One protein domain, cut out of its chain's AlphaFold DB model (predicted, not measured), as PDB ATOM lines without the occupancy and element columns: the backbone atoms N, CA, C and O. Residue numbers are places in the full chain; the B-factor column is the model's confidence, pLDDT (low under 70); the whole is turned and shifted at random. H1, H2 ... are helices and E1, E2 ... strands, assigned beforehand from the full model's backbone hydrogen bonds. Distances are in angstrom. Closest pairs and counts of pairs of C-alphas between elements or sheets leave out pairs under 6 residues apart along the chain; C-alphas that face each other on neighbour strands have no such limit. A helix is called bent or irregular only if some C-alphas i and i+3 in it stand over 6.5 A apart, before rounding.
ATOM      1  N   PHE A  25      -6.867  44.714  -6.685       96.25
ATOM      2  CA  PHE A  25      -8.169  44.223  -6.253       96.25
ATOM      3  C   PHE A  25      -8.583  43.012  -7.078       96.25
ATOM      4  O   PHE A  25      -8.516  43.041  -8.311       96.25
ATOM      5  N   MET A  26      -9.041  41.964  -6.398       97.06
ATOM      6  CA  MET A  26      -9.598  40.762  -7.022       97.06
ATOM      7  C   MET A  26     -10.720  40.207  -6.155       97.06
ATOM      8  O   MET A  26     -10.678  40.316  -4.928       97.06
ATOM      9  N   ALA A  27     -11.717  39.590  -6.785       95.81
ATOM     10  CA  ALA A  27     -12.714  38.833  -6.043       95.81
ATOM     11  C   ALA A  27     -12.201  37.418  -5.770       95.81
ATOM     12  O   ALA A  27     -11.341  36.892  -6.488       95.81
ATOM     13  N   GLU A  28     -12.756  36.778  -4.751       94.38
ATOM     14  CA  GLU A  28     -12.515  35.364  -4.511       94.38
ATOM     15  C   GLU A  28     -13.279  34.497  -5.517       94.38
ATOM     16  O   GLU A  28     -14.411  34.777  -5.910       94.38
ATOM     17  N   GLY A  29     -12.649  33.404  -5.939       90.06
ATOM     18  CA  GLY A  29     -13.323  32.340  -6.664       90.06
ATOM     19  C   GLY A  29     -14.032  31.368  -5.719       90.06
ATOM     20  O   GLY A  29     -13.951  31.465  -4.499       90.06
ATOM     21  N   ARG A  30     -14.626  30.318  -6.297       85.94
ATOM     22  CA  ARG A  30     -15.311  29.225  -5.568       85.94
ATOM     23  C   ARG A  30     -14.536  28.590  -4.399       85.94
ATOM     24  O   ARG A  30     -15.129  27.870  -3.608       85.94
ATOM     25  N   SER A  31     -13.213  28.732  -4.368       87.38
ATOM     26  CA  SER A  31     -12.341  28.138  -3.351       87.38
ATOM     27  C   SER A  31     -12.082  29.051  -2.154       87.38
ATOM     28  O   SER A  31     -11.245  28.684  -1.335       87.38
ATOM     29  N   GLY A  32     -12.698  30.239  -2.090       89.88
ATOM     30  CA  GLY A  32     -12.387  31.257  -1.075       89.88
ATOM     31  C   GLY A  32     -10.982  31.847  -1.232       89.88
ATOM     32  O   GLY A  32     -10.333  32.222  -0.266       89.88
ATOM     33  N   ARG A  33     -10.439  31.813  -2.454       93.62
ATOM     34  CA  ARG A  33      -9.103  32.325  -2.792       93.62
ATOM     35  C   ARG A  33      -9.227  33.291  -3.954       93.62
ATOM     36  O   ARG A  33     -10.118  33.101  -4.784       93.62
ATOM     37  N   VAL A  34      -8.324  34.266  -4.037       95.19
ATOM     38  CA  VAL A  34      -8.306  35.263  -5.121       95.19
ATOM     39  C   VAL A  34      -8.400  34.603  -6.501       95.19
ATOM     40  O   VAL A  34      -7.822  33.538  -6.748       95.19
ATOM     41  N   ASN A  35      -9.178  35.216  -7.391       94.81
ATOM     42  CA  ASN A  35      -9.347  34.767  -8.763       94.81
ATOM     43  C   ASN A  35      -8.803  35.800  -9.752       94.81
ATOM     44  O   ASN A  35      -9.344  36.895  -9.885       94.81
ATOM     45  N   SER A  36      -7.796  35.383 -10.510       94.50
ATOM     46  CA  SER A  36      -7.093  36.152 -11.536       94.50
ATOM     47  C   SER A  36      -7.924  36.515 -12.768       94.50
ATOM     48  O   SER A  36      -7.456  37.285 -13.601       94.50
ATOM     49  N   GLY A  37      -9.146  35.991 -12.908       92.94
ATOM     50  CA  GLY A  37      -9.993  36.237 -14.079       92.94
ATOM     51  C   GLY A  37     -10.385  37.702 -14.274       92.94
ATOM     52  O   GLY A  37     -10.620  38.122 -15.404       92.94
ATOM     53  N   VAL A  38     -10.427  38.474 -13.187       95.00
ATOM     54  CA  VAL A  38     -10.563  39.931 -13.209       95.00
ATOM     55  C   VAL A  38      -9.618  40.498 -12.163       95.00
ATOM     56  O   VAL A  38      -9.725  40.178 -10.979       95.00
ATOM     57  N   MET A  39      -8.718  41.366 -12.608       95.50
ATOM     58  CA  MET A  39      -7.821  42.120 -11.745       95.50
ATOM     59  C   MET A  39      -8.014  43.602 -12.025       95.50
ATOM     60  O   MET A  39      -7.957  44.031 -13.178       95.50
ATOM     61  N   ILE A  40      -8.223  44.387 -10.975       94.50
ATOM     62  CA  ILE A  40      -8.244  45.846 -11.062       94.50
ATOM     63  C   ILE A  40      -7.031  46.346 -10.297       94.50
ATOM     64  O   ILE A  40      -6.833  45.974  -9.145       94.50
ATOM     65  N   ALA A  41      -6.212  47.183 -10.922       94.06
ATOM     66  CA  ALA A  41      -5.033  47.729 -10.274       94.06
ATOM     67  C   ALA A  41      -4.905  49.225 -10.532       94.06
ATOM     68  O   ALA A  41      -5.101  49.704 -11.651       94.06
ATOM     69  N   ARG A  42      -4.532  49.962  -9.486       92.00
ATOM     70  CA  ARG A  42      -4.051  51.335  -9.633       92.00
ATOM     71  C   ARG A  42      -2.600  51.261 -10.075       92.00
ATOM     72  O   ARG A  42      -1.851  50.462  -9.527       92.00
ATOM     73  N   ARG A  43      -2.160  52.104 -11.010       90.94
ATOM     74  CA  ARG A  43      -0.726  52.218 -11.308       90.94
ATOM     75  C   ARG A  43      -0.010  52.807 -10.087       90.94
ATOM     76  O   ARG A  43      -0.142  53.997  -9.815       90.94
ATOM     77  N   SER A  44       0.723  51.977  -9.360       93.31
ATOM     78  CA  SER A  44       1.500  52.356  -8.182       93.31
ATOM     79  C   SER A  44       2.714  51.444  -8.048       93.31
ATOM     80  O   SER A  44       2.824  50.435  -8.743       93.31
ATOM     81  N   VAL A  45       3.642  51.810  -7.167       95.31
ATOM     82  CA  VAL A  45       4.815  50.975  -6.879       95.31
ATOM     83  C   VAL A  45       4.366  49.603  -6.368       95.31
ATOM     84  O   VAL A  45       4.833  48.587  -6.865       95.31
ATOM     85  N   GLN A  46       3.367  49.576  -5.485       94.94
ATOM     86  CA  GLN A  46       2.838  48.364  -4.862       94.94
ATOM     87  C   GLN A  46       2.206  47.408  -5.880       94.94
ATOM     88  O   GLN A  46       2.448  46.205  -5.827       94.94
ATOM     89  N   SER A  47       1.409  47.917  -6.828       95.50
ATOM     90  CA  SER A  47       0.819  47.050  -7.855       95.50
ATOM     91  C   SER A  47       1.867  46.525  -8.831       95.50
ATOM     92  O   SER A  47       1.813  45.356  -9.208       95.50
ATOM     93  N   ILE A  48       2.852  47.350  -9.201       95.75
ATOM     94  CA  ILE A  48       3.974  46.929 -10.050       95.75
ATOM     95  C   ILE A  48       4.787  45.835  -9.355       95.75
ATOM     96  O   ILE A  48       5.091  44.822  -9.979       95.75
ATOM     97  N   GLU A  49       5.115  46.009  -8.075       96.81
ATOM     98  CA  GLU A  49       5.844  45.019  -7.276       96.81
ATOM     99  C   GLU A  49       5.061  43.714  -7.137       96.81
ATOM    100  O   GLU A  49       5.635  42.644  -7.334       96.81
ATOM    101  N   PHE A  50       3.751  43.785  -6.884       97.25
ATOM    102  CA  PHE A  50       2.894  42.602  -6.833       97.25
ATOM    103  C   PHE A  50       2.937  41.818  -8.152       97.25
ATOM    104  O   PHE A  50       3.204  40.615  -8.150       97.25
ATOM    105  N   PHE A  51       2.723  42.482  -9.293       96.25
ATOM    106  CA  PHE A  51       2.740  41.800 -10.590       96.25
ATOM    107  C   PHE A  51       4.128  41.293 -10.970       96.25
ATOM    108  O   PHE A  51       4.236  40.189 -11.502       96.25
ATOM    109  N   ARG A  52       5.191  42.041 -10.650       95.75
ATOM    110  CA  ARG A  52       6.569  41.573 -10.830       95.75
ATOM    111  C   ARG A  52       6.807  40.297 -10.034       95.75
ATOM    112  O   ARG A  52       7.258  39.312 -10.594       95.75
ATOM    113  N   ARG A  53       6.393  40.276  -8.767       97.00
ATOM    114  CA  ARG A  53       6.531  39.102  -7.909       97.00
ATOM    115  C   ARG A  53       5.774  37.889  -8.456       97.00
ATOM    116  O   ARG A  53       6.291  36.775  -8.376       97.00
ATOM    117  N   VAL A  54       4.578  38.091  -9.021       96.00
ATOM    118  CA  VAL A  54       3.825  37.032  -9.721       96.00
ATOM    119  C   VAL A  54       4.607  36.498 -10.919       96.00
ATOM    120  O   VAL A  54       4.702  35.279 -11.059       96.00
ATOM    121  N   LEU A  55       5.192  37.369 -11.744       93.38
ATOM    122  CA  LEU A  55       6.022  36.958 -12.880       93.38
ATOM    123  C   LEU A  55       7.278  36.204 -12.426       93.38
ATOM    124  O   LEU A  55       7.550  35.126 -12.944       93.38
ATOM    125  N   ASP A  56       7.974  36.700 -11.406       93.50
ATOM    126  CA  ASP A  56       9.167  36.051 -10.853       93.50
ATOM    127  C   ASP A  56       8.836  34.656 -10.289       93.50
ATOM    128  O   ASP A  56       9.618  33.719 -10.415       93.50
ATOM    129  N   SER A  57       7.624  34.467  -9.748       94.56
ATOM    130  CA  SER A  57       7.185  33.165  -9.224       94.56
ATOM    131  C   SER A  57       6.961  32.091 -10.297       94.56
ATOM    132  O   SER A  57       6.727  30.932  -9.960       94.56
ATOM    133  N   VAL A  58       6.977  32.437 -11.589       92.19
ATOM    134  CA  VAL A  58       6.674  31.500 -12.687       92.19
ATOM    135  C   VAL A  58       7.664  30.332 -12.745       92.19
ATOM    136  O   VAL A  58       7.245  29.199 -13.015       92.19
ATOM    137  N   THR A  59       8.941  30.596 -12.476       92.00
ATOM    138  CA  THR A  59      10.028  29.601 -12.469       92.00
ATOM    139  C   THR A  59      10.346  29.071 -11.071       92.00
ATOM    140  O   THR A  59      11.120  28.122 -10.913       92.00
ATOM    141  N   GLU A  60       9.710  29.629 -10.042       93.75
ATOM    142  CA  GLU A  60       9.808  29.136  -8.675       93.75
ATOM    143  C   GLU A  60       8.914  27.907  -8.451       93.75
ATOM    144  O   GLU A  60       7.865  27.770  -9.089       93.75
ATOM    145  N   PRO A  61       9.278  27.020  -7.508       93.81
ATOM    146  CA  PRO A  61       8.377  25.981  -7.034       93.81
ATOM    147  C   PRO A  61       7.143  26.575  -6.333       93.81
ATOM    148  O   PRO A  61       7.248  27.209  -5.285       93.81
ATOM    149  N   VAL A  62       5.961  26.327  -6.894       93.12
ATOM    150  CA  VAL A  62       4.660  26.675  -6.316       93.12
ATOM    151  C   VAL A  62       4.091  25.462  -5.563       93.12
ATOM    152  O   VAL A  62       3.948  24.384  -6.163       93.12
ATOM    153  N   PRO A  63       3.711  25.618  -4.279       92.94
ATOM    154  CA  PRO A  63       3.144  24.541  -3.472       92.94
ATOM    155  C   PRO A  63       1.908  23.890  -4.103       92.94
ATOM    156  O   PRO A  63       1.126  24.534  -4.809       92.94
ATOM    157  N   GLU A  64       1.721  22.590  -3.862       91.00
ATOM    158  CA  GLU A  64       0.655  21.814  -4.502       91.00
ATOM    159  C   GLU A  64      -0.744  22.355  -4.158       91.00
ATOM    160  O   GLU A  64      -1.598  22.465  -5.043       91.00
ATOM    161  N   GLU A  65      -0.967  22.787  -2.917       90.19
ATOM    162  CA  GLU A  65      -2.221  23.374  -2.437       90.19
ATOM    163  C   GLU A  65      -2.656  24.623  -3.222       90.19
ATOM    164  O   GLU A  65      -3.860  24.874  -3.393       90.19
ATOM    165  N   ASP A  66      -1.688  25.357  -3.772       89.00
ATOM    166  CA  ASP A  66      -1.910  26.584  -4.527       89.00
ATOM    167  C   ASP A  66      -2.100  26.325  -6.027       89.00
ATOM    168  O   ASP A  66      -2.612  27.201  -6.712       89.00
ATOM    169  N   ARG A  67      -1.788  25.128  -6.554       88.62
ATOM    170  CA  ARG A  67      -1.804  24.852  -8.011       88.62
ATOM    171  C   ARG A  67      -2.584  23.612  -8.466       88.62
ATOM    172  O   ARG A  67      -3.028  23.562  -9.611       88.62
ATOM    173  N   ALA A  68      -2.786  22.606  -7.610       75.75
ATOM    174  CA  ALA A  68      -3.186  21.246  -8.015       75.75
ATOM    175  C   ALA A  68      -4.508  21.142  -8.790       75.75
ATOM    176  O   ALA A  68      -4.683  20.249  -9.622       75.75
ATOM    177  N   SER A  69      -5.455  22.035  -8.500       77.25
ATOM    178  CA  SER A  69      -6.785  22.068  -9.126       77.25
ATOM    179  C   SER A  69      -6.973  23.252 -10.077       77.25
ATOM    180  O   SER A  69      -8.086  23.496 -10.555       77.25
ATOM    181  N   LEU A  70      -5.894  23.989 -10.339       79.00
ATOM    182  CA  LEU A  70      -5.900  25.215 -11.114       79.00
ATOM    183  C   LEU A  70      -5.204  25.025 -12.456       79.00
ATOM    184  O   LEU A  70      -4.450  24.080 -12.698       79.00
ATOM    185  N   LYS A  71      -5.520  25.953 -13.351       76.50
ATOM    186  CA  LYS A  71      -4.925  26.070 -14.674       76.50
ATOM    187  C   LYS A  71      -4.305  27.452 -14.786       76.50
ATOM    188  O   LYS A  71      -4.784  28.382 -14.140       76.50
ATOM    189  N   TYR A  72      -3.318  27.561 -15.669       82.62
ATOM    190  CA  TYR A  72      -2.718  28.835 -16.059       82.62
ATOM    191  C   TYR A  72      -2.065  29.573 -14.874       82.62
ATOM    192  O   TYR A  72      -1.314  28.957 -14.120       82.62
ATOM    193  N   GLU A  73      -2.272  30.880 -14.757       90.31
ATOM    194  CA  GLU A  73      -1.572  31.789 -13.850       90.31
ATOM    195  C   GLU A  73      -2.129  31.820 -12.422       90.31
ATOM    196  O   GLU A  73      -1.402  32.181 -11.499       90.31
ATOM    197  N   ASN A  74      -3.395  31.434 -12.205       93.00
ATOM    198  CA  ASN A  74      -4.070  31.696 -10.927       93.00
ATOM    199  C   ASN A  74      -3.359  31.066  -9.716       93.00
ATOM    200  O   ASN A  74      -3.434  31.616  -8.621       93.00
ATOM    201  N   GLY A  75      -2.654  29.940  -9.891       94.31
ATOM    202  CA  GLY A  75      -1.881  29.344  -8.799       94.31
ATOM    203  C   GLY A  75      -0.679  30.187  -8.367       94.31
ATOM    204  O   GLY A  75      -0.431  30.313  -7.174       94.31
ATOM    205  N   ASN A  76       0.000  30.851  -9.311       95.50
ATOM    206  CA  ASN A  76       1.067  31.809  -8.994       95.50
ATOM    207  C   ASN A  76       0.501  33.025  -8.245       95.50
ATOM    208  O   ASN A  76       1.067  33.462  -7.249       95.50
ATOM    209  N   VAL A  77      -0.654  33.536  -8.684       96.69
ATOM    210  CA  VAL A  77      -1.327  34.685  -8.051       96.69
ATOM    211  C   VAL A  77      -1.764  34.363  -6.619       96.69
ATOM    212  O   VAL A  77      -1.537  35.162  -5.713       96.69
ATOM    213  N   ILE A  78      -2.362  33.187  -6.399       96.19
ATOM    214  CA  ILE A  78      -2.755  32.722  -5.063       96.19
ATOM    215  C   ILE A  78      -1.531  32.573  -4.164       96.19
ATOM    216  O   ILE A  78      -1.556  33.077  -3.044       96.19
ATOM    217  N   TYR A  79      -0.476  31.923  -4.659       96.31
ATOM    218  CA  TYR A  79       0.770  31.744  -3.919       96.31
ATOM    219  C   TYR A  79       1.366  33.089  -3.490       96.31
ATOM    220  O   TYR A  79       1.601  33.311  -2.302       96.31
ATOM    221  N   VAL A  80       1.524  34.026  -4.429       97.25
ATOM    222  CA  VAL A  80       2.088  35.348  -4.132       97.25
ATOM    223  C   VAL A  80       1.216  36.125  -3.157       97.25
ATOM    224  O   VAL A  80       1.742  36.644  -2.177       97.25
ATOM    225  N   ASN A  81      -0.105  36.164  -3.348       96.69
ATOM    226  CA  ASN A  81      -0.986  36.854  -2.409       96.69
ATOM    227  C   ASN A  81      -0.973  36.208  -1.013       96.69
ATOM    228  O   ASN A  81      -1.021  36.909  -0.009       96.69
ATOM    229  N   ARG A  82      -0.885  34.878  -0.920       95.50
ATOM    230  CA  ARG A  82      -0.823  34.172   0.366       95.50
ATOM    231  C   ARG A  82       0.469  34.471   1.128       95.50
ATOM    232  O   ARG A  82       0.426  34.596   2.347       95.50
ATOM    233  N   VAL A  83       1.602  34.558   0.428       95.94
ATOM    234  CA  VAL A  83       2.927  34.756   1.044       95.94
ATOM    235  C   VAL A  83       3.248  36.234   1.275       95.94
ATOM    236  O   VAL A  83       3.814  36.582   2.306       95.94
ATOM    237  N   HIS A  84       2.891  37.104   0.330       94.44
ATOM    238  CA  HIS A  84       3.295  38.514   0.314       94.44
ATOM    239  C   HIS A  84       2.128  39.495   0.505       94.44
ATOM    240  O   HIS A  84       2.361  40.679   0.742       94.44
ATOM    241  N   GLY A  85       0.878  39.034   0.418       94.06
ATOM    242  CA  GLY A  85      -0.295  39.906   0.425       94.06
ATOM    243  C   GLY A  85      -0.378  40.786  -0.823       94.06
ATOM    244  O   GLY A  85       0.095  40.429  -1.901       94.06
ATOM    245  N   GLY A  86      -0.996  41.957  -0.667       90.31
ATOM    246  CA  GLY A  86      -1.068  42.991  -1.705       90.31
ATOM    247  C   GLY A  86      -2.382  43.037  -2.486       90.31
ATOM    248  O   GLY A  86      -2.638  44.044  -3.146       90.31
ATOM    249  N   VAL A  87      -3.241  42.015  -2.373       96.00
ATOM    250  CA  VAL A  87      -4.581  42.033  -2.976       96.00
ATOM    251  C   VAL A  87      -5.634  42.416  -1.943       96.00
ATOM    252  O   VAL A  87      -5.839  41.723  -0.948       96.00
ATOM    253  N   SER A  88      -6.345  43.503  -2.218       95.25
ATOM    254  CA  SER A  88      -7.541  43.898  -1.485       95.25
ATOM    255  C   SER A  88      -8.777  43.189  -2.053       95.25
ATOM    256  O   SER A  88      -8.879  42.985  -3.268       95.25
ATOM    257  N   PRO A  89      -9.743  42.810  -1.200       94.00
ATOM    258  CA  PRO A  89     -10.918  42.081  -1.648       94.00
ATOM    259  C   PRO A  89     -11.808  42.956  -2.532       94.00
ATOM    260  O   PRO A  89     -12.014  44.146  -2.269       94.00
ATOM    261  N   LEU A  90     -12.362  42.331  -3.566       93.69
ATOM    262  CA  LEU A  90     -13.395  42.881  -4.433       93.69
ATOM    263  C   LEU A  90     -14.680  42.061  -4.274       93.69
ATOM    264  O   LEU A  90     -14.627  40.846  -4.078       93.69
ATOM    265  N   GLU A  91     -15.840  42.707  -4.384       94.19
ATOM    266  CA  GLU A  91     -17.121  41.997  -4.332       94.19
ATOM    267  C   GLU A  91     -17.234  40.958  -5.456       94.19
ATOM    268  O   GLU A  91     -16.842  41.211  -6.599       94.19
ATOM    269  N   ALA A  92     -17.868  39.820  -5.161       93.69
ATOM    270  CA  ALA A  92     -18.071  38.730  -6.118       93.69
ATOM    271  C   ALA A  92     -18.790  39.169  -7.408       93.69
ATOM    272  O   ALA A  92     -18.568  38.581  -8.462       93.69
ATOM    273  N   ARG A  93     -19.595  40.242  -7.363       95.38
ATOM    274  CA  ARG A  93     -20.273  40.816  -8.541       95.38
ATOM    275  C   ARG A  93     -19.304  41.267  -9.636       95.38
ATOM    276  O   ARG A  93     -19.686  41.309 -10.801       95.38
ATOM    277  N   TRP A  94     -18.060  41.590  -9.289       95.38
ATOM    278  CA  TRP A  94     -17.031  41.987 -10.251       95.38
ATOM    279  C   TRP A  94     -16.280  40.813 -10.882       95.38
ATOM    280  O   TRP A  94     -15.501  41.031 -11.804       95.38
ATOM    281  N   ASN A  95     -16.471  39.586 -10.394       95.69
ATOM    282  CA  ASN A  95     -15.874  38.378 -10.965       95.69
ATOM    283  C   ASN A  95     -16.643  37.139 -10.485       95.69
ATOM    284  O   ASN A  95     -16.135  36.312  -9.722       95.69
ATOM    285  N   ASN A  96     -17.906  37.020 -10.899       95.19
ATOM    286  CA  ASN A  96     -18.755  35.933 -10.439       95.19
ATOM    287  C   ASN A  96     -18.355  34.624 -11.126       95.19
ATOM    288  O   ASN A  96     -18.451  34.496 -12.347       95.19
ATOM    289  N   THR A  97     -17.945  33.636 -10.332       92.56
ATOM    290  CA  THR A  97     -17.510  32.316 -10.821       92.56
ATOM    291  C   THR A  97     -18.426  31.170 -10.392       92.56
ATOM    292  O   THR A  97     -18.175  30.020 -10.774       92.56
ATOM    293  N   ASN A  98     -19.462  31.435  -9.583       92.19
ATOM    294  CA  ASN A  98     -20.175  30.371  -8.877       92.19
ATOM    295  C   ASN A  98     -21.692  30.558  -8.719       92.19
ATOM    296  O   ASN A  98     -22.369  29.541  -8.587       92.19
ATOM    297  N   GLU A  99     -22.232  31.779  -8.749       93.50
ATOM    298  CA  GLU A  99     -23.638  32.057  -8.408       93.50
ATOM    299  C   GLU A  99     -24.479  32.392  -9.653       93.50
ATOM    300  O   GLU A  99     -24.414  33.514 -10.145       93.50
ATOM    301  N   PRO A 100     -25.289  31.463 -10.198       92.94
ATOM    302  CA  PRO A 100     -26.032  31.704 -11.439       92.94
ATOM    303  C   PRO A 100     -27.025  32.867 -11.370       92.94
ATOM    304  O   PRO A 100     -27.224  33.541 -12.379       92.94
ATOM    305  N   GLU A 101     -27.601  33.113 -10.197       94.81
ATOM    306  CA  GLU A 101     -28.660  34.107  -9.986       94.81
ATOM    307  C   GLU A 101     -28.130  35.461  -9.489       94.81
ATOM    308  O   GLU A 101     -28.911  36.384  -9.267       94.81
ATOM    309  N   LEU A 102     -26.813  35.600  -9.291       94.50
ATOM    310  CA  LEU A 102     -26.228  36.863  -8.847       94.50
ATOM    311  C   LEU A 102     -26.363  37.921  -9.949       94.50
ATOM    312  O   LEU A 102     -25.950  37.690 -11.088       94.50
ATOM    313  N   ASP A 103     -26.887  39.090  -9.577       95.75
ATOM    314  CA  ASP A 103     -26.843  40.311 -10.386       95.75
ATOM    315  C   ASP A 103     -25.399  40.839 -10.417       95.75
ATOM    316  O   ASP A 103     -24.963  41.617  -9.561       95.75
ATOM    317  N   ASP A 104     -24.616  40.283 -11.341       95.12
ATOM    318  CA  ASP A 104     -23.188  40.525 -11.499       95.12
ATOM    319  C   ASP A 104     -22.883  41.560 -12.594       95.12
ATOM    320  O   ASP A 104     -23.613  41.733 -13.566       95.12
ATOM    321  N   TYR A 105     -21.770  42.273 -12.425       95.25
ATOM    322  CA  TYR A 105     -21.221  43.157 -13.454       95.25
ATOM    323  C   TYR A 105     -20.371  42.372 -14.452       95.25
ATOM    324  O   TYR A 105     -20.324  42.705 -15.637       95.25
ATOM    325  N   ILE A 106     -19.672  41.340 -13.966       94.62
ATOM    326  CA  ILE A 106     -18.835  40.463 -14.782       94.62
ATOM    327  C   ILE A 106     -19.059  39.013 -14.353       94.62
ATOM    328  O   ILE A 106     -18.690  38.600 -13.250       94.62
ATOM    329  N   ARG A 107     -19.591  38.215 -15.283       94.94
ATOM    330  CA  ARG A 107     -19.725  36.764 -15.149       94.94
ATOM    331  C   ARG A 107     -18.552  36.034 -15.783       94.94
ATOM    332  O   ARG A 107     -18.385  36.029 -17.004       94.94
ATOM    333  N   HIS A 108     -17.782  35.330 -14.965       92.75
ATOM    334  CA  HIS A 108     -16.673  34.505 -15.415       92.75
ATOM    335  C   HIS A 108     -17.136  33.048 -15.568       92.75
ATOM    336  O   HIS A 108     -17.278  32.300 -14.600       92.75
ATOM    337  N   TYR A 109     -17.360  32.622 -16.818       91.25
ATOM    338  CA  TYR A 109     -17.859  31.286 -17.184       91.25
ATOM    339  C   TYR A 109     -16.822  30.161 -16.998       91.25
ATOM    340  O   TYR A 109     -16.405  29.476 -17.938       91.25
ATOM    341  N   THR A 110     -16.431  29.942 -15.751       85.56
ATOM    342  CA  THR A 110     -15.574  28.852 -15.290       85.56
ATOM    343  C   THR A 110     -16.332  27.965 -14.299       85.56
ATOM    344  O   THR A 110     -17.457  28.268 -13.908       85.56
ATOM    345  N   GLY A 111     -15.755  26.821 -13.920       82.31
ATOM    346  CA  GLY A 111     -16.334  25.935 -12.901       82.31
ATOM    347  C   GLY A 111     -17.819  25.607 -13.128       82.31
ATOM    348  O   GLY A 111     -18.178  25.077 -14.181       82.31
ATOM    349  N   ARG A 112     -18.666  25.924 -12.134       84.75
ATOM    350  CA  ARG A 112     -20.121  25.668 -12.152       84.75
ATOM    351  C   ARG A 112     -20.879  26.513 -13.171       84.75
ATOM    352  O   ARG A 112     -21.909  26.064 -13.655       84.75
ATOM    353  N   LEU A 113     -20.372  27.696 -13.518       90.31
ATOM    354  CA  LEU A 113     -21.016  28.576 -14.495       90.31
ATOM    355  C   LEU A 113     -20.671  28.199 -15.936       90.31
ATOM    356  O   LEU A 113     -21.376  28.598 -16.855       90.31
ATOM    357  N   ARG A 114     -19.623  27.394 -16.163       86.69
ATOM    358  CA  ARG A 114     -19.184  26.992 -17.510       86.69
ATOM    359  C   ARG A 114     -20.306  26.434 -18.408       86.69
ATOM    360  O   ARG A 114     -20.310  26.804 -19.579       86.69
ATOM    361  N   PRO A 115     -21.250  25.592 -17.933       87.88
ATOM    362  CA  PRO A 115     -22.366  25.108 -18.754       87.88
ATOM    363  C   PRO A 115     -23.346  26.202 -19.200       87.88
ATOM    364  O   PRO A 115     -24.039  26.021 -20.193       87.88
ATOM    365  N   LEU A 116     -23.397  27.337 -18.496       88.69
ATOM    366  CA  LEU A 116     -24.281  28.460 -18.821       88.69
ATOM    367  C   LEU A 116     -23.728  29.338 -19.952       88.69
ATOM    368  O   LEU A 116     -24.428  30.223 -20.445       88.69
ATOM    369  N   LEU A 117     -22.477  29.109 -20.371       88.06
ATOM    370  CA  LEU A 117     -21.877  29.828 -21.487       88.06
ATOM    371  C   LEU A 117     -22.611  29.475 -22.785       88.06
ATOM    372  O   LEU A 117     -22.391  28.415 -23.372       88.06
ATOM    373  N   LYS A 118     -23.441  30.399 -23.271       83.56
ATOM    374  CA  LYS A 118     -24.106  30.259 -24.567       83.56
ATOM    375  C   LYS A 118     -23.068  30.363 -25.682       83.56
ATOM    376  O   LYS A 118     -22.437  31.400 -25.877       83.56
ATOM    377  N   ARG A 119     -22.895  29.278 -26.432       78.19
ATOM    378  CA  ARG A 119     -22.062  29.236 -27.638       78.19
ATOM    379  C   ARG A 119     -22.958  29.100 -28.856       78.19
ATOM    380  O   ARG A 119     -23.966  28.404 -28.809       78.19
ATOM    381  N   SER A 120     -22.575  29.731 -29.963       85.44
ATOM    382  CA  SER A 120     -23.217  29.449 -31.250       85.44
ATOM    383  C   SER A 120     -23.033  27.960 -31.597       85.44
ATOM    384  O   SER A 120     -21.918  27.463 -31.384       85.44
ATOM    385  N   PRO A 121     -24.019  27.285 -32.211       84.25
ATOM    386  CA  PRO A 121     -23.910  25.873 -32.590       84.25
ATOM    387  C   PRO A 121     -22.652  25.550 -33.411       84.25
ATOM    388  O   PRO A 121     -21.985  24.550 -33.160       84.25
ATOM    389  N   TRP A 122     -22.260  26.450 -34.322       84.69
ATOM    390  CA  TRP A 122     -21.034  26.328 -35.116       84.69
ATOM    391  C   TRP A 122     -19.761  26.291 -34.258       84.69
ATOM    392  O   TRP A 122     -18.953  25.371 -34.373       84.69
ATOM    393  N   ARG A 123     -19.595  27.260 -33.347       80.31
ATOM    394  CA  ARG A 123     -18.457  27.286 -32.410       80.31
ATOM    395  C   ARG A 123     -18.433  26.077 -31.484       80.31
ATOM    396  O   ARG A 123     -17.350  25.640 -31.113       80.31
ATOM    397  N   GLU A 124     -19.593  25.541 -31.108       82.44
ATOM    398  CA  GLU A 124     -19.642  24.329 -30.292       82.44
ATOM    399  C   GLU A 124     -19.181  23.106 -31.092       82.44
ATOM    400  O   GLU A 124     -18.326  22.362 -30.618       82.44
ATOM    401  N   ALA A 125     -19.634  22.951 -32.340       84.81
ATOM    402  CA  ALA A 125     -19.152  21.896 -33.231       84.81
ATOM    403  C   ALA A 125     -17.633  21.996 -33.472       84.81
ATOM    404  O   ALA A 125     -16.911  21.006 -33.312       84.81
ATOM    405  N   GLN A 126     -17.129  23.200 -33.764       84.44
ATOM    406  CA  GLN A 126     -15.696  23.465 -33.917       84.44
ATOM    407  C   GLN A 126     -14.921  23.124 -32.634       84.44
ATOM    408  O   GLN A 126     -13.887  22.457 -32.693       84.44
ATOM    409  N   TYR A 127     -15.425  23.537 -31.467       78.56
ATOM    410  CA  TYR A 127     -14.811  23.232 -30.176       78.56
ATOM    411  C   TYR A 127     -14.728  21.724 -29.923       78.56
ATOM    412  O   TYR A 127     -13.681  21.236 -29.501       78.56
ATOM    413  N   GLN A 128     -15.798  20.972 -30.193       81.62
ATOM    414  CA  GLN A 128     -15.809  19.522 -29.991       81.62
ATOM    415  C   GLN A 128     -14.855  18.797 -30.946       81.62
ATOM    416  O   GLN A 128     -14.185  17.848 -30.530       81.62
ATOM    417  N   LEU A 129     -14.726  19.266 -32.191       84.38
ATOM    418  CA  LEU A 129     -13.754  18.737 -33.150       84.38
ATOM    419  C   LEU A 129     -12.315  18.975 -32.672       84.38
ATOM    420  O   LEU A 129     -11.548  18.021 -32.531       84.38
ATOM    421  N   LEU A 130     -11.973  20.223 -32.328       80.12
ATOM    422  CA  LEU A 130     -10.652  20.584 -31.801       80.12
ATOM    423  C   LEU A 130     -10.328  19.832 -30.509       80.12
ATOM    424  O   LEU A 130      -9.204  19.377 -30.317       80.12
ATOM    425  N   LYS A 131     -11.321  19.648 -29.633       75.00
ATOM    426  CA  LYS A 131     -11.159  18.883 -28.398       75.00
ATOM    427  C   LYS A 131     -10.869  17.415 -28.683       75.00
ATOM    428  O   LYS A 131     -10.027  16.862 -27.996       75.00
ATOM    429  N   ARG A 132     -11.520  16.774 -29.660       77.06
ATOM    430  CA  ARG A 132     -11.258  15.362 -30.011       77.06
ATOM    431  C   ARG A 132      -9.862  15.161 -30.593       77.06
ATOM    432  O   ARG A 132      -9.187  14.214 -30.204       77.06
ATOM    433  N   VAL A 133      -9.422  16.068 -31.464       73.31
ATOM    434  CA  VAL A 133      -8.096  16.004 -32.100       73.31
ATOM    435  C   VAL A 133      -6.985  16.370 -31.104       73.31
ATOM    436  O   VAL A 133      -5.966  15.692 -31.031       73.31
ATOM    437  N   GLY A 134      -7.210  17.385 -30.267       62.12
ATOM    438  CA  GLY A 134      -6.258  17.870 -29.268       62.12
ATOM    439  C   GLY A 134      -6.353  17.206 -27.889       62.12
ATOM    440  O   GLY A 134      -5.552  17.536 -27.020       62.12
ATOM    441  N   ALA A 135      -7.297  16.287 -27.637       58.00
ATOM    442  CA  ALA A 135      -7.599  15.750 -26.297       58.00
ATOM    443  C   ALA A 135      -6.368  15.195 -25.570       58.00
ATOM    444  O   ALA A 135      -6.212  15.426 -24.372       58.00
ATOM    445  N   ARG A 136      -5.478  14.497 -26.290       53.59
ATOM    446  CA  ARG A 136      -4.243  13.933 -25.720       53.59
ATOM    447  C   ARG A 136      -3.239  15.011 -25.294       53.59
ATOM    448  O   ARG A 136      -2.585  14.845 -24.271       53.59
ATOM    449  N   GLN A 137      -3.150  16.125 -26.019       54.00
ATOM    450  CA  GLN A 137      -2.334  17.284 -25.634       54.00
ATOM    451  C   GLN A 137      -3.012  18.105 -24.528       54.00
ATOM    452  O   GLN A 137      -2.368  18.473 -23.555       54.00
ATOM    453  N   LEU A 138      -4.329  18.308 -24.601       53.28
ATOM    454  CA  LEU A 138      -5.122  19.049 -23.612       53.28
ATOM    455  C   LEU A 138      -5.175  18.369 -22.233       53.28
ATOM    456  O   LEU A 138      -5.351  19.055 -21.225       53.28
ATOM    457  N   LEU A 139      -5.016  17.043 -22.173       52.94
ATOM    458  CA  LEU A 139      -4.866  16.289 -20.923       52.94
ATOM    459  C   LEU A 139      -3.562  16.637 -20.184       52.94
ATOM    460  O   LEU A 139      -3.581  16.715 -18.958       52.94
ATOM    461  N   LYS A 140      -2.468  16.934 -20.905       50.19
ATOM    462  CA  LYS A 140      -1.196  17.369 -20.297       50.19
ATOM    463  C   LYS A 140      -1.301  18.741 -19.615       50.19
ATOM    464  O   LYS A 140      -0.607  18.987 -18.641       50.19
ATOM    465  N   PHE A 141      -2.221  19.598 -20.061       52.94
ATOM    466  CA  PHE A 141      -2.431  20.950 -19.521       52.94
ATOM    467  C   PHE A 141      -3.479  21.023 -18.400       52.94
ATOM    468  O   PHE A 141      -4.009  22.097 -18.104       52.94
ATOM    469  N   GLN A 142      -3.865  19.892 -17.799       62.22
ATOM    470  CA  GLN A 142      -4.904  19.910 -16.765       62.22
ATOM    471  C   GLN A 142      -4.413  20.347 -15.391       62.22
ATOM    472  O   GLN A 142      -5.233  20.849 -14.621       62.22
ATOM    473  N   ARG A 143      -3.119  20.190 -15.104       71.00
ATOM    474  CA  ARG A 143      -2.503  20.626 -13.852       71.00
ATOM    475  C   ARG A 143      -1.400  21.624 -14.140       71.00
ATOM    476  O   ARG A 143      -0.576  21.407 -15.022       71.00
ATOM    477  N   GLN A 144      -1.390  22.701 -13.372       82.44
ATOM    478  CA  GLN A 144      -0.267  23.615 -13.351       82.44
ATOM    479  C   GLN A 144       0.975  22.893 -12.778       82.44
ATOM    480  O   GLN A 144       0.869  22.252 -11.720       82.44
ATOM    481  N   PRO A 145       2.132  22.941 -13.472       86.81
ATOM    482  CA  PRO A 145       3.361  22.330 -12.979       86.81
ATOM    483  C   PRO A 145       3.842  23.044 -11.712       86.81
ATOM    484  O   PRO A 145       3.414  24.159 -11.424       86.81
ATOM    485  N   GLU A 146       4.713  22.386 -10.949       90.75
ATOM    486  CA  GLU A 146       5.324  22.979  -9.753       90.75
ATOM    487  C   GLU A 146       6.115  24.238 -10.090       90.75
ATOM    488  O   GLU A 146       5.948  25.249  -9.430       90.75
ATOM    489  N   ARG A 147       6.888  24.196 -11.170       90.69
ATOM    490  CA  ARG A 147       7.591  25.337 -11.753       90.69
ATOM    491  C   ARG A 147       7.532  25.244 -13.268       90.69
ATOM    492  O   ARG A 147       7.358  24.146 -13.806       90.69
ATOM    493  N   ARG A 148       7.668  26.378 -13.943       90.75
ATOM    494  CA  ARG A 148       7.874  26.430 -15.395       90.75
ATOM    495  C   ARG A 148       9.357  26.626 -15.699       90.75
ATOM    496  O   ARG A 148      10.109  27.045 -14.824       90.75
ATOM    497  N   ASP A 149       9.768  26.251 -16.898       90.25
ATOM    498  CA  ASP A 149      11.148  26.339 -17.370       90.25
ATOM    499  C   ASP A 149      11.380  27.596 -18.220       90.25
ATOM    500  O   ASP A 149      10.464  28.372 -18.508       90.25
ATOM    501  N   ASP A 150      12.633  27.796 -18.618       90.00
ATOM    502  CA  ASP A 150      13.040  28.925 -19.453       90.00
ATOM    503  C   ASP A 150      12.453  28.833 -20.875       90.00
ATOM    504  O   ASP A 150      12.234  29.857 -21.525       90.00
ATOM    505  N   GLU A 151      12.135  27.621 -21.350       91.12
ATOM    506  CA  GLU A 151      11.429  27.415 -22.622       91.12
ATOM    507  C   GLU A 151      10.030  28.039 -22.562       91.12
ATOM    508  O   GLU A 151       9.635  28.774 -23.471       91.12
ATOM    509  N   PHE A 152       9.302  27.836 -21.460       89.88
ATOM    510  CA  PHE A 152       8.026  28.507 -21.242       89.88
ATOM    511  C   PHE A 152       8.164  30.033 -21.213       89.88
ATOM    512  O   PHE A 152       7.320  30.718 -21.788       89.88
ATOM    513  N   LEU A 153       9.193  30.575 -20.549       89.69
ATOM    514  CA  LEU A 153       9.413  32.026 -20.507       89.69
ATOM    515  C   LEU A 153       9.702  32.598 -21.895       89.69
ATOM    516  O   LEU A 153       9.142  33.629 -22.256       89.69
ATOM    517  N   THR A 154      10.515  31.898 -22.685       92.38
ATOM    518  CA  THR A 154      10.814  32.276 -24.071       92.38
ATOM    519  C   THR A 154       9.536  32.289 -24.908       92.38
ATOM    520  O   THR A 154       9.221  33.287 -25.549       92.38
ATOM    521  N   ALA A 155       8.729  31.227 -24.827       91.06
ATOM    522  CA  ALA A 155       7.454  31.158 -25.536       91.06
ATOM    523  C   ALA A 155       6.461  32.244 -25.075       91.06
ATOM    524  O   ALA A 155       5.673  32.752 -25.875       91.06
ATOM    525  N   LEU A 156       6.475  32.608 -23.789       89.38
ATOM    526  CA  LEU A 156       5.647  33.689 -23.261       89.38
ATOM    527  C   LEU A 156       6.070  35.051 -23.830       89.38
ATOM    528  O   LEU A 156       5.196  35.811 -24.244       89.38
ATOM    529  N   ASP A 157       7.372  35.331 -23.896       90.94
ATOM    530  CA  ASP A 157       7.920  36.571 -24.462       90.94
ATOM    531  C   ASP A 157       7.622  36.702 -25.965       90.94
ATOM    532  O   ASP A 157       7.219  37.766 -26.442       90.94
ATOM    533  N   GLU A 158       7.707  35.597 -26.712       93.75
ATOM    534  CA  GLU A 158       7.318  35.550 -28.125       93.75
ATOM    535  C   GLU A 158       5.833  35.895 -28.319       93.75
ATOM    536  O   GLU A 158       5.477  36.714 -29.175       93.75
ATOM    537  N   VAL A 159       4.951  35.302 -27.505       91.00
ATOM    538  CA  VAL A 159       3.506  35.572 -27.550       91.00
ATOM    539  C   VAL A 159       3.199  37.007 -27.127       91.00
ATOM    540  O   VAL A 159       2.366  37.662 -27.760       91.00
ATOM    541  N   GLU A 160       3.863  37.519 -26.091       89.38
ATOM    542  CA  GLU A 160       3.719  38.906 -25.651       89.38
ATOM    543  C   GLU A 160       4.143  39.878 -26.759       89.38
ATOM    544  O   GLU A 160       3.390  40.792 -27.106       89.38
ATOM    545  N   SER A 161       5.312  39.655 -27.358       90.06
ATOM    546  CA  SER A 161       5.845  40.467 -28.452       90.06
ATOM    547  C   SER A 161       4.907  40.473 -29.658       90.06
ATOM    548  O   SER A 161       4.575  41.540 -30.188       90.06
ATOM    549  N   ALA A 162       4.397  39.302 -30.052       91.62
ATOM    550  CA  ALA A 162       3.415  39.182 -31.125       91.62
ATOM    551  C   ALA A 162       2.108  39.926 -30.800       91.62
ATOM    552  O   ALA A 162       1.564  40.630 -31.655       91.62
ATOM    553  N   ALA A 163       1.615  39.827 -29.561       88.50
ATOM    554  CA  ALA A 163       0.414  40.534 -29.123       88.50
ATOM    555  C   ALA A 163       0.609  42.059 -29.130       88.50
ATOM    556  O   ALA A 163      -0.261  42.786 -29.611       88.50
ATOM    557  N   ARG A 164       1.758  42.557 -28.658       88.12
ATOM    558  CA  ARG A 164       2.098  43.991 -28.690       88.12
ATOM    559  C   ARG A 164       2.189  44.523 -30.117       88.12
ATOM    560  O   ARG A 164       1.679  45.608 -30.386       88.12
ATOM    561  N   ALA A 165       2.787  43.756 -31.027       89.88
ATOM    562  CA  ALA A 165       2.880  44.116 -32.439       89.88
ATOM    563  C   ALA A 165       1.502  44.143 -33.124       89.88
ATOM    564  O   ALA A 165       1.217  45.056 -33.899       89.88
ATOM    565  N   ALA A 166       0.628  43.178 -32.816       91.75
ATOM    566  CA  ALA A 166      -0.727  43.117 -33.363       91.75
ATOM    567  C   ALA A 166      -1.656  44.205 -32.790       91.75
ATOM    568  O   ALA A 166      -2.549  44.689 -33.488       91.75
ATOM    569  N   PHE A 167      -1.446  44.602 -31.531       89.19
ATOM    570  CA  PHE A 167      -2.291  45.555 -30.809       89.19
ATOM    571  C   PHE A 167      -1.473  46.700 -30.182       89.19
ATOM    572  O   PHE A 167      -1.497  46.886 -28.961       89.19
ATOM    573  N   PRO A 168      -0.797  47.539 -30.986       86.25
ATOM    574  CA  PRO A 168       0.113  48.566 -30.477       86.25
ATOM    575  C   PRO A 168      -0.592  49.594 -29.584       86.25
ATOM    576  O   PRO A 168      -0.009  50.085 -28.625       86.25
ATOM    577  N   ALA A 169      -1.880  49.863 -29.822       85.62
ATOM    578  CA  ALA A 169      -2.681  50.758 -28.986       85.62
ATOM    579  C   ALA A 169      -2.831  50.282 -27.526       85.62
ATOM    580  O   ALA A 169      -3.052  51.113 -26.650       85.62
ATOM    581  N   LEU A 170      -2.706  48.974 -27.257       71.56
ATOM    582  CA  LEU A 170      -2.699  48.417 -25.896       71.56
ATOM    583  C   LEU A 170      -1.317  48.516 -25.235       71.56
ATOM    584  O   LEU A 170      -1.220  48.517 -24.012       71.56
ATOM    585  N   ALA A 171      -0.251  48.594 -26.035       67.19
ATOM    586  CA  ALA A 171       1.127  48.666 -25.559       67.19
ATOM    587  C   ALA A 171       1.576  50.099 -25.220       67.19
ATOM    588  O   ALA A 171       2.539  50.276 -24.473       67.19
TER     589      ALA A 171
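AT A GLANCE: This is residues 25 to 171 of the 174 residues of an uncharacterized protein of Microbacterium sp. SUBG005 (UniProt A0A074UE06). A small two-stranded sheet, E1 beside E2, and a cluster of three helices, H1 and H2 each packed on H3, form one head; from it the chain swings round a sparsely filled middle through H4 and H5, which touch no other helix. H6 is a long separate arm with H7 near its end, and residues 154 to 160 and 164 to 170 stick out. The printed part has 147 residues, with seven named helices and two named strands in the order E1 H1 H2 H3 E2 H4 H5 H6 H7 along the chain, and residues 28 to 44 and 91 to 110 are long stretches with no named element; it is mostly helix, its sheet parallel. It is compact, with a radius of gyration of the C-alphas of 16.9 A and spans of 46 by 40 by 38 A.

IN THESE COORDINATES: E1 is residues 25 to 27, from C-alpha 25 at (-8.169, 44.223, -6.253), and E2 is 87 to 90. H1 is 45 to 56, 16.0 A long; H2 is 64 to 67; H3 is 74 to 84, 15.1 A. H4 is 111 to 116, H5 121 to 140, 27.2 A, H6 150 to 166, 24.2 A, and H7 168 to 171, ending at C-alpha 171 at (1.127, 48.666, -25.559).

HOW THE PARTS SIT: E1 and E2 are parallel at 52 degrees, with N 90 and O 26 within hydrogen-bond range at 3.0 A. With H1, H2 and H3 between them along the chain they form a strand-helix-strand unit, two parallel neighbour strands joined through helices. H1, with residues 50 to 54 alone, touches H3 at a steep tilt of 56 degrees, opposite ways; the closest C-alphas, of Val 54 and Val 77, are 5.9 A apart. H2 touches H3, closest at the C-alphas of Arg 67 and Gly 75, 4.6 A. H6 and H7 are close but not clearly touching, closest at the C-alphas of Arg 164 and Ala 171, 5.7 A. H4 is only just irregular, C-alphas 112 and 115 being 7.0 A apart; H5 is irregular, C-alphas 133 and 136 being 7.7 A apart, with a kink of 74 degrees near residue 134. Every O i to N i+4 pair is within hydrogen-bond range in H1, H3 and H6, 13 of 16 in H5 and 0 of 2 in H4, which has 2 of 3 O i to N i+3 pairs; H2 and H7 are too short for an O i to N i+4 pair.

THE WHOLE: The two C-alphas farthest apart, of Val 45 and Pro 121, are 46.0 A apart. The printed part has no cut; the links E1 to H1 and E2 to H4 are long. The mean pLDDT of the printed part is 88.0, and residues 134 to 142 and 171 are under 70.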